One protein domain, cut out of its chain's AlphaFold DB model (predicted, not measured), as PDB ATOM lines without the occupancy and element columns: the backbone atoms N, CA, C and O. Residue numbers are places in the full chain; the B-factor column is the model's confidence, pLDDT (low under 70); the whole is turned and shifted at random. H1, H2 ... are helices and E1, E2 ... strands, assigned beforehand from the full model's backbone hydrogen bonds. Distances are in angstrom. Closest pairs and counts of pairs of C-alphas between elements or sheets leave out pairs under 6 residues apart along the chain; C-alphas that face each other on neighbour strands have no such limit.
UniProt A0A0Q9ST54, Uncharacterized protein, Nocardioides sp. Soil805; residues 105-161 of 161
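What this domain is: This is residues 105 to 161 of the 161 residues of an uncharacterized protein of Nocardioides sp. Soil805 (UniProt A0A0Q9ST54). A small three-stranded antiparallel sheet and one long helix make an open V: E1, E2 and E3 form one arm, and H1 starts beside one end of E1 and E2 and runs away from the sheet as the other arm. Only the first part of H1, residues 137 to 145, comes near the sheet, and after H1 the last residues hook back towards the gap of the V. The printed part has 57 residues, with E1, E2, E3 and H1 in that order along the chain; the sheet order is E1, E2, E3, and the class is mixed, helices and strands. The whole is loose, with a radius of gyration of the C-alphas of 13.2 A, and flat, spanning 37 by 27 by 12 A.

How they stand to each other: Begin at the inner strand E2, residues 115 to 120, which has the edge strands E1, residues 105 to 110, and E3, residues 130 to 134, as neighbours. The three form a meander, each strand the antiparallel neighbour of the one before. E1 and E2 are a hairpin, their directions at 176 degrees; look at N 107 and O 118, 2.9 A apart and within hydrogen-bond range, and at N 118 and O 107, 2.8 A. E2 and E3 are a hairpin too, at 170 degrees; here N 119 and O 131 are 2.9 A apart and N 133 and O 117 are 2.8 A apart, both within hydrogen-bond range. H1, residues 137 to 155, is on one face of this sheet, which gives two layers, a helix layer and a sheet layer. Its height over the sheet is 10.4 A. It lies over E1, and E2 is only just not under it, with 2 of the C-alphas of H1 falling on it. H1 runs across the strands, at 69 degrees to E1 on the local plane. The closest C-alphas of E1 and H1 are those of Asp 110 and His 139, 5.4 A apart; those of E2 and H1 are Gly 115 and Ala 138, 5.0 A apart. In H1 every O i to N i+4 pair is within hydrogen-bond range.

Where its parts are: Find C-alpha 105 at (129.244, 308.994, 322.293), where E1 begins; it runs 16.4 A to residue 110. E2, residues 115 to 120, measures 16.7 A, and E3, residues 130 to 134, 13.3 A. Then find C-alpha 137 at (147.206, 309.280, 322.632); from there H1 runs 26.8 A to C-alpha 155 at (136.494, 328.954, 337.315).

The domain as a whole: The two C-alphas farthest apart are those of Pro 126 and Asn 155, at 37.7 A. The printed part has no cut and ends at residue 161, the chain's last residue. The links E1 to E2 and E3 to H1 are tight, and E2 to E3, with 9 residues, is short. Mean pLDDT of the printed part is 93.8, and residue 161 is the one under 70.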
ATOM      1  N   ALA A 105     128.518 309.708 321.252       93.25
ATOM      2  CA  ALA A 105     129.244 308.994 322.293       93.25
ATOM      3  C   ALA A 105     130.732 309.340 322.218       93.25
ATOM      4  O   ALA A 105     131.382 309.098 321.202       93.25
ATOM      5  N   VAL A 106     131.276 309.850 323.322       94.44
ATOM      6  CA  VAL A 106     132.708 310.120 323.482       94.44
ATOM      7  C   VAL A 106     133.175 309.461 324.771       94.44
ATOM      8  O   VAL A 106     132.707 309.802 325.857       94.44
ATOM      9  N   CYS A 107     134.072 308.486 324.664       95.69
ATOM     10  CA  CYS A 107     134.679 307.820 325.813       95.69
ATOM     11  C   CYS A 107     136.176 307.639 325.592       95.69
ATOM     12  O   CYS A 107     136.625 307.310 324.499       95.69
ATOM     13  N   VAL A 108     136.949 307.821 326.657       96.06
ATOM     14  CA  VAL A 108     138.391 307.572 326.660       96.06
ATOM     15  C   VAL A 108     138.688 306.619 327.805       96.06
ATOM     16  O   VAL A 108     138.491 306.971 328.976       96.06
ATOM     17  N   MET A 109     139.121 305.411 327.448       96.56
ATOM     18  CA  MET A 109     139.603 304.396 328.376       96.56
ATOM     19  C   MET A 109     141.123 304.492 328.461       96.56
ATOM     20  O   MET A 109     141.800 304.433 327.437       96.56
ATOM     21  N   ASP A 110     141.636 304.615 329.678       96.12
ATOM     22  CA  ASP A 110     143.064 304.698 329.969       96.12
ATOM     23  C   ASP A 110     143.529 303.406 330.655       96.12
ATOM     24  O   ASP A 110     142.872 302.915 331.575       96.12
ATOM     25  N   ALA A 111     144.639 302.850 330.180       95.12
ATOM     26  CA  ALA A 111     145.277 301.640 330.685       95.12
ATOM     27  C   ALA A 111     146.740 301.902 331.106       95.12
ATOM     28  O   ALA A 111     147.568 300.988 331.103       95.12
ATOM     29  N   GLY A 112     147.081 303.149 331.443       93.38
ATOM     30  CA  GLY A 112     148.419 303.565 331.861       93.38
ATOM     31  C   GLY A 112     149.198 304.150 330.689       93.38
ATOM     32  O   GLY A 112     149.071 305.324 330.390       93.38
ATOM     33  N   ASN A 113     149.993 303.343 329.985       91.44
ATOM     34  CA  ASN A 113     150.792 303.831 328.844       91.44
ATOM     35  C   ASN A 113     150.081 303.677 327.487       91.44
ATOM     36  O   ASN A 113     150.670 303.908 326.431       91.44
ATOM     37  N   ASN A 114     148.832 303.220 327.501       92.69
ATOM     38  CA  ASN A 114     148.015 302.972 326.322       92.69
ATOM     39  C   ASN A 114     146.539 303.163 326.694       92.69
ATOM     40  O   ASN A 114     146.199 303.295 327.867       92.69
ATOM     41  N   GLY A 115     145.652 303.156 325.712       95.56
ATOM     42  CA  GLY A 115     144.224 303.257 325.938       95.56
ATOM     43  C   GLY A 115     143.442 303.156 324.642       95.56
ATOM     44  O   GLY A 115     143.988 302.818 323.591       95.56
ATOM     45  N   VAL A 116     142.148 303.445 324.724       97.12
ATOM     46  CA  VAL A 116     141.246 303.447 323.572       97.12
ATOM     47  C   VAL A 116     140.363 304.680 323.632       97.12
ATOM     48  O   VAL A 116     139.682 304.925 324.631       97.12
ATOM     49  N   VAL A 117     140.351 305.440 322.539       96.75
ATOM     50  CA  VAL A 117     139.342 306.470 322.295       96.75
ATOM     51  C   VAL A 117     138.182 305.826 321.543       96.75
ATOM     52  O   VAL A 117     138.379 305.187 320.511       96.75
ATOM     53  N   ILE A 118     136.978 305.978 322.081       95.62
ATOM     54  CA  ILE A 118     135.732 305.419 321.566       95.62
ATOM     55  C   ILE A 118     134.850 306.587 321.147       95.62
ATOM     56  O   ILE A 118     134.448 307.393 321.990       95.62
ATOM     57  N   LEU A 119     134.556 306.666 319.854       95.88
ATOM     58  CA  LEU A 119     133.720 307.706 319.263       95.88
ATOM     59  C   LEU A 119     132.556 307.066 318.518       95.88
ATOM     60  O   LEU A 119     132.745 306.081 317.804       95.88
ATOM     61  N   ALA A 120     131.367 307.639 318.641       95.81
ATOM     62  CA  ALA A 120     130.234 307.307 317.789       95.81
ATOM     63  C   ALA A 120     129.332 308.521 317.567       95.81
ATOM     64  O   ALA A 120     129.224 309.391 318.431       95.81
ATOM     65  N   ASP A 121     128.669 308.560 316.411       95.44
ATOM     66  CA  ASP A 121     127.743 309.638 316.044       95.44
ATOM     67  C   ASP A 121     126.508 309.695 316.948       95.44
ATOM     68  O   ASP A 121     125.943 310.768 317.138       95.44
ATOM     69  N   LYS A 122     126.124 308.552 317.527       95.12
ATOM     70  CA  LYS A 122     124.996 308.409 318.449       95.12
ATOM     71  C   LYS A 122     125.322 307.507 319.635       95.12
ATOM     72  O   LYS A 122     126.035 306.502 319.508       95.12
ATOM     73  N   MET A 123     124.734 307.825 320.782       94.38
ATOM     74  CA  MET A 123     124.856 307.054 322.011       94.38
ATOM     75  C   MET A 123     124.172 305.697 321.871       94.38
ATOM     76  O   MET A 123     124.756 304.672 322.238       94.38
ATOM     77  N   LEU A 124     122.979 305.674 321.275       93.62
ATOM     78  CA  LEU A 124     122.197 304.464 321.043       93.62
ATOM     79  C   LEU A 124     122.123 304.116 319.542       93.62
ATOM     80  O   LEU A 124     122.267 304.995 318.692       93.62
ATOM     81  N   PRO A 125     121.953 302.829 319.184       90.00
ATOM     82  CA  PRO A 125     121.738 302.420 317.797       90.00
ATOM     83  C   PRO A 125     120.442 303.005 317.194       90.00
ATOM     84  O   PRO A 125     119.505 303.280 317.940       90.00
ATOM     85  N   PRO A 126     120.338 303.108 315.853       92.38
ATOM     86  CA  PRO A 126     121.363 302.779 314.864       92.38
ATOM     87  C   PRO A 126     122.408 303.897 314.711       92.38
ATOM     88  O   PRO A 126     122.070 305.061 314.510       92.38
ATOM     89  N   ARG A 127     123.691 303.518 314.749       91.44
ATOM     90  CA  ARG A 127     124.840 304.413 314.528       91.44
ATOM     91  C   ARG A 127     125.245 304.379 313.061       91.44
ATOM     92  O   ARG A 127     125.303 303.294 312.483       91.44
ATOM     93  N   LYS A 128     125.564 305.530 312.468       92.75
ATOM     94  CA  LYS A 128     126.150 305.580 311.118       92.75
ATOM     95  C   LYS A 128     127.672 305.504 311.163       92.75
ATOM     96  O   LYS A 128     128.273 304.936 310.257       92.75
ATOM     97  N   HIS A 129     128.288 306.053 312.210       93.19
ATOM     98  CA  HIS A 129     129.739 306.127 312.334       93.19
ATOM     99  C   HIS A 129     130.167 305.744 313.748       93.19
ATOM    100  O   HIS A 129     129.658 306.269 314.734       93.19
ATOM    101  N   GLY A 130     131.138 304.843 313.846       93.88
ATOM    102  CA  GLY A 130     131.769 304.468 315.103       93.88
ATOM    103  C   GLY A 130     133.247 304.192 314.876       93.88
ATOM    104  O   GLY A 130     133.611 303.581 313.874       93.88
ATOM    105  N   MET A 131     134.099 304.659 315.784       95.50
ATOM    106  CA  MET A 131     135.545 304.475 315.717       95.50
ATOM    107  C   MET A 131     136.097 304.061 317.078       95.50
ATOM    108  O   MET A 131     135.728 304.612 318.116       95.50
ATOM    109  N   LEU A 132     137.018 303.101 317.044       96.19
ATOM    110  CA  LEU A 132     137.841 302.692 318.174       96.19
ATOM    111  C   LEU A 132     139.292 302.963 317.798       96.19
ATOM    112  O   LEU A 132     139.813 302.353 316.865       96.19
ATOM    113  N   ILE A 133     139.929 303.893 318.502       96.19
ATOM    114  CA  ILE A 133     141.290 304.337 318.206       96.19
ATOM    115  C   ILE A 133     142.185 303.926 319.379       96.19
ATOM    116  O   ILE A 133     142.237 304.643 320.386       96.19
ATOM    117  N   PRO A 134     142.863 302.769 319.296       96.19
ATOM    118  CA  PRO A 134     143.820 302.360 320.310       96.19
ATOM    119  C   PRO A 134     145.110 303.182 320.203       96.19
ATOM    120  O   PRO A 134     145.511 303.593 319.113       96.19
ATOM    121  N   GLY A 135     145.780 303.403 321.328       95.19
ATOM    122  CA  GLY A 135     147.125 303.972 321.353       95.19
ATOM    123  C   GLY A 135     147.407 304.903 322.537       95.19
ATOM    124  O   GLY A 135     146.502 305.270 323.296       95.19
ATOM    125  N   PRO A 136     148.675 305.323 322.696       95.06
ATOM    126  CA  PRO A 136     149.128 306.157 323.815       95.06
ATOM    127  C   PRO A 136     148.483 307.550 323.837       95.06
ATOM    128  O   PRO A 136     148.417 308.185 324.889       95.06
ATOM    129  N   GLN A 137     147.947 308.021 322.707       94.31
ATOM    130  CA  GLN A 137     147.206 309.280 322.632       94.31
ATOM    131  C   GLN A 137     145.990 309.313 323.570       94.31
ATOM    132  O   GLN A 137     145.633 310.387 324.048       94.31
ATOM    133  N   ALA A 138     145.380 308.159 323.876       96.00
ATOM    134  CA  ALA A 138     144.256 308.078 324.806       96.00
ATOM    135  C   ALA A 138     144.660 308.497 326.229       96.00
ATOM    136  O   ALA A 138     143.926 309.244 326.873       96.00
ATOM    137  N   HIS A 139     145.847 308.087 326.689       95.12
ATOM    138  CA  HIS A 139     146.370 308.470 328.002       95.12
ATOM    139  C   HIS A 139     146.601 309.985 328.089       95.12
ATOM    140  O   HIS A 139     146.103 310.655 328.996       95.12
ATOM    141  N   LEU A 140     147.278 310.559 327.088       93.81
ATOM    142  CA  LEU A 140     147.520 312.004 327.032       93.81
ATOM    143  C   LEU A 140     146.213 312.803 326.963       93.81
ATOM    144  O   LEU A 140     146.062 313.801 327.671       93.81
ATOM    145  N   MET A 141     145.250 312.347 326.158       94.62
ATOM    146  CA  MET A 141     143.924 312.957 326.066       94.62
ATOM    147  C   MET A 141     143.191 312.906 327.411       94.62
ATOM    148  O   MET A 141     142.600 313.905 327.819       94.62
ATOM    149  N   LYS A 142     143.255 311.773 328.123       95.94
ATOM    150  CA  LYS A 142     142.620 311.608 329.433       95.94
ATOM    151  C   LYS A 142     143.200 312.572 330.467       95.94
ATOM    152  O   LYS A 142     142.431 313.277 331.115       95.94
ATOM    153  N   LEU A 143     144.530 312.660 330.560       95.38
ATOM    154  CA  LEU A 143     145.221 313.587 331.465       95.38
ATOM    155  C   LEU A 143     144.920 315.056 331.141       95.38
ATOM    156  O   LEU A 143     144.726 315.870 332.045       95.38
ATOM    157  N   GLY A 144     144.888 315.405 329.851       95.62
ATOM    158  CA  GLY A 144     144.534 316.749 329.399       95.62
ATOM    159  C   GLY A 144     143.102 317.117 329.782       95.62
ATOM    160  O   GLY A 144     142.876 318.162 330.394       95.62
ATOM    161  N   PHE A 145     142.149 316.227 329.488       95.88
ATOM    162  CA  PHE A 145     140.741 316.419 329.823       95.88
ATOM    163  C   PHE A 145     140.515 316.529 331.332       95.88
ATOM    164  O   PHE A 145     139.784 317.411 331.759       95.88
ATOM    165  N   GLU A 146     141.161 315.692 332.148       96.50
ATOM    166  CA  GLU A 146     141.039 315.747 333.611       96.50
ATOM    167  C   GLU A 146     141.439 317.122 334.164       96.50
ATOM    168  O   GLU A 146     140.672 317.759 334.891       96.50
ATOM    169  N   LYS A 147     142.619 317.619 333.771       96.75
ATOM    170  CA  LYS A 147     143.115 318.931 334.213       96.75
ATOM    171  C   LYS A 147     142.212 320.063 333.740       96.75
ATOM    172  O   LYS A 147     141.907 320.962 334.523       96.75
ATOM    173  N   TYR A 148     141.776 320.009 332.481       95.81
ATOM    174  CA  TYR A 148     140.843 320.984 331.926       95.81
ATOM    175  C   TYR A 148     139.511 320.975 332.680       95.81
ATOM    176  O   TYR A 148     139.055 322.033 333.106       95.81
ATOM    177  N   PHE A 149     138.920 319.797 332.897       96.00
ATOM    178  CA  PHE A 149     137.625 319.644 333.552       96.00
ATOM    179  C   PHE A 149     137.651 320.214 334.977       96.00
ATOM    180  O   PHE A 149     136.787 321.002 335.361       96.00
ATOM    181  N   LEU A 150     138.693 319.894 335.750       96.50
ATOM    182  CA  LEU A 150     138.876 320.451 337.092       96.50
ATOM    183  C   LEU A 150     139.104 321.966 337.066       96.50
ATOM    184  O   LEU A 150     138.578 322.684 337.918       96.50
ATOM    185  N   TRP A 151     139.871 322.469 336.098       96.69
ATOM    186  CA  TRP A 151     140.082 323.904 335.933       96.69
ATOM    187  C   TRP A 151     138.778 324.637 335.584       96.69
ATOM    188  O   TRP A 151     138.468 325.625 336.249       96.69
ATOM    189  N   LYS A 152     137.968 324.149 334.629       96.19
ATOM    190  CA  LYS A 152     136.694 324.802 334.263       96.19
ATOM    191  C   LYS A 152     135.722 324.848 335.436       96.19
ATOM    192  O   LYS A 152     135.145 325.900 335.695       96.19
ATOM    193  N   MET A 153     135.620 323.758 336.201       95.25
ATOM    194  CA  MET A 153     134.757 323.694 337.385       95.25
ATOM    195  C   MET A 153     135.176 324.699 338.462       95.25
ATOM    196  O   MET A 153     134.323 325.335 339.070       95.25
ATOM    197  N   ARG A 154     136.484 324.910 338.659       96.94
ATOM    198  CA  ARG A 154     137.005 325.907 339.614       96.94
ATOM    199  C   ARG A 154     136.798 327.357 339.176       96.94
ATOM    200  O   ARG A 154     136.818 328.236 340.027       96.94
ATOM    201  N   ASN A 155     136.625 327.607 337.879       96.81
ATOM    202  CA  ASN A 155     136.494 328.954 337.315       96.81
ATOM    203  C   ASN A 155     135.069 329.278 336.825       96.81
ATOM    204  O   ASN A 155     134.848 330.354 336.278       96.81
ATOM    205  N   GLY A 156     134.103 328.373 337.011       94.75
ATOM    206  CA  GLY A 156     132.706 328.599 336.624       94.75
ATOM    207  C   GLY A 156     132.438 328.525 335.116       94.75
ATOM    208  O   GLY A 156     131.455 329.090 334.645       94.75
ATOM    209  N   TYR A 157     133.289 327.840 334.347       93.75
ATOM    210  CA  TYR A 157     133.084 327.642 332.909       93.75
ATOM    211  C   TYR A 157     132.255 326.383 332.616       93.75
ATOM    212  O   TYR A 157     132.406 325.345 333.268       93.75
ATOM    213  N   THR A 158     131.410 326.457 331.586       88.19
ATOM    214  CA  THR A 158     130.441 325.407 331.215       88.19
ATOM    215  C   THR A 158     130.647 324.854 329.805       88.19
ATOM    216  O   THR A 158     129.934 323.937 329.401       88.19
ATOM    217  N   GLN A 159     131.619 325.376 329.054       85.69
ATOM    218  CA  GLN A 159     131.941 324.910 327.709       85.69
ATOM    219  C   GLN A 159     132.584 323.518 327.750       85.69
ATOM    220  O   GLN A 159     133.318 323.181 328.682       85.69
ATOM    221  N   LEU A 160     132.286 322.711 326.737       73.44
ATOM    222  CA  LEU A 160     133.000 321.471 326.447       73.44
ATOM    223  C   LEU A 160     134.264 321.798 325.626       73.44
ATOM    224  O   LEU A 160     134.236 322.782 324.880       73.44
ATOM    225  N   PRO A 161     135.359 321.033 325.791       60.31
ATOM    226  CA  PRO A 161     136.554 321.183 324.967       60.31
ATOM    227  C   PRO A 161     136.335 320.681 323.535       60.31
ATOM    228  O   PRO A 161     135.455 319.811 323.332       60.31
TER     229      PRO A 161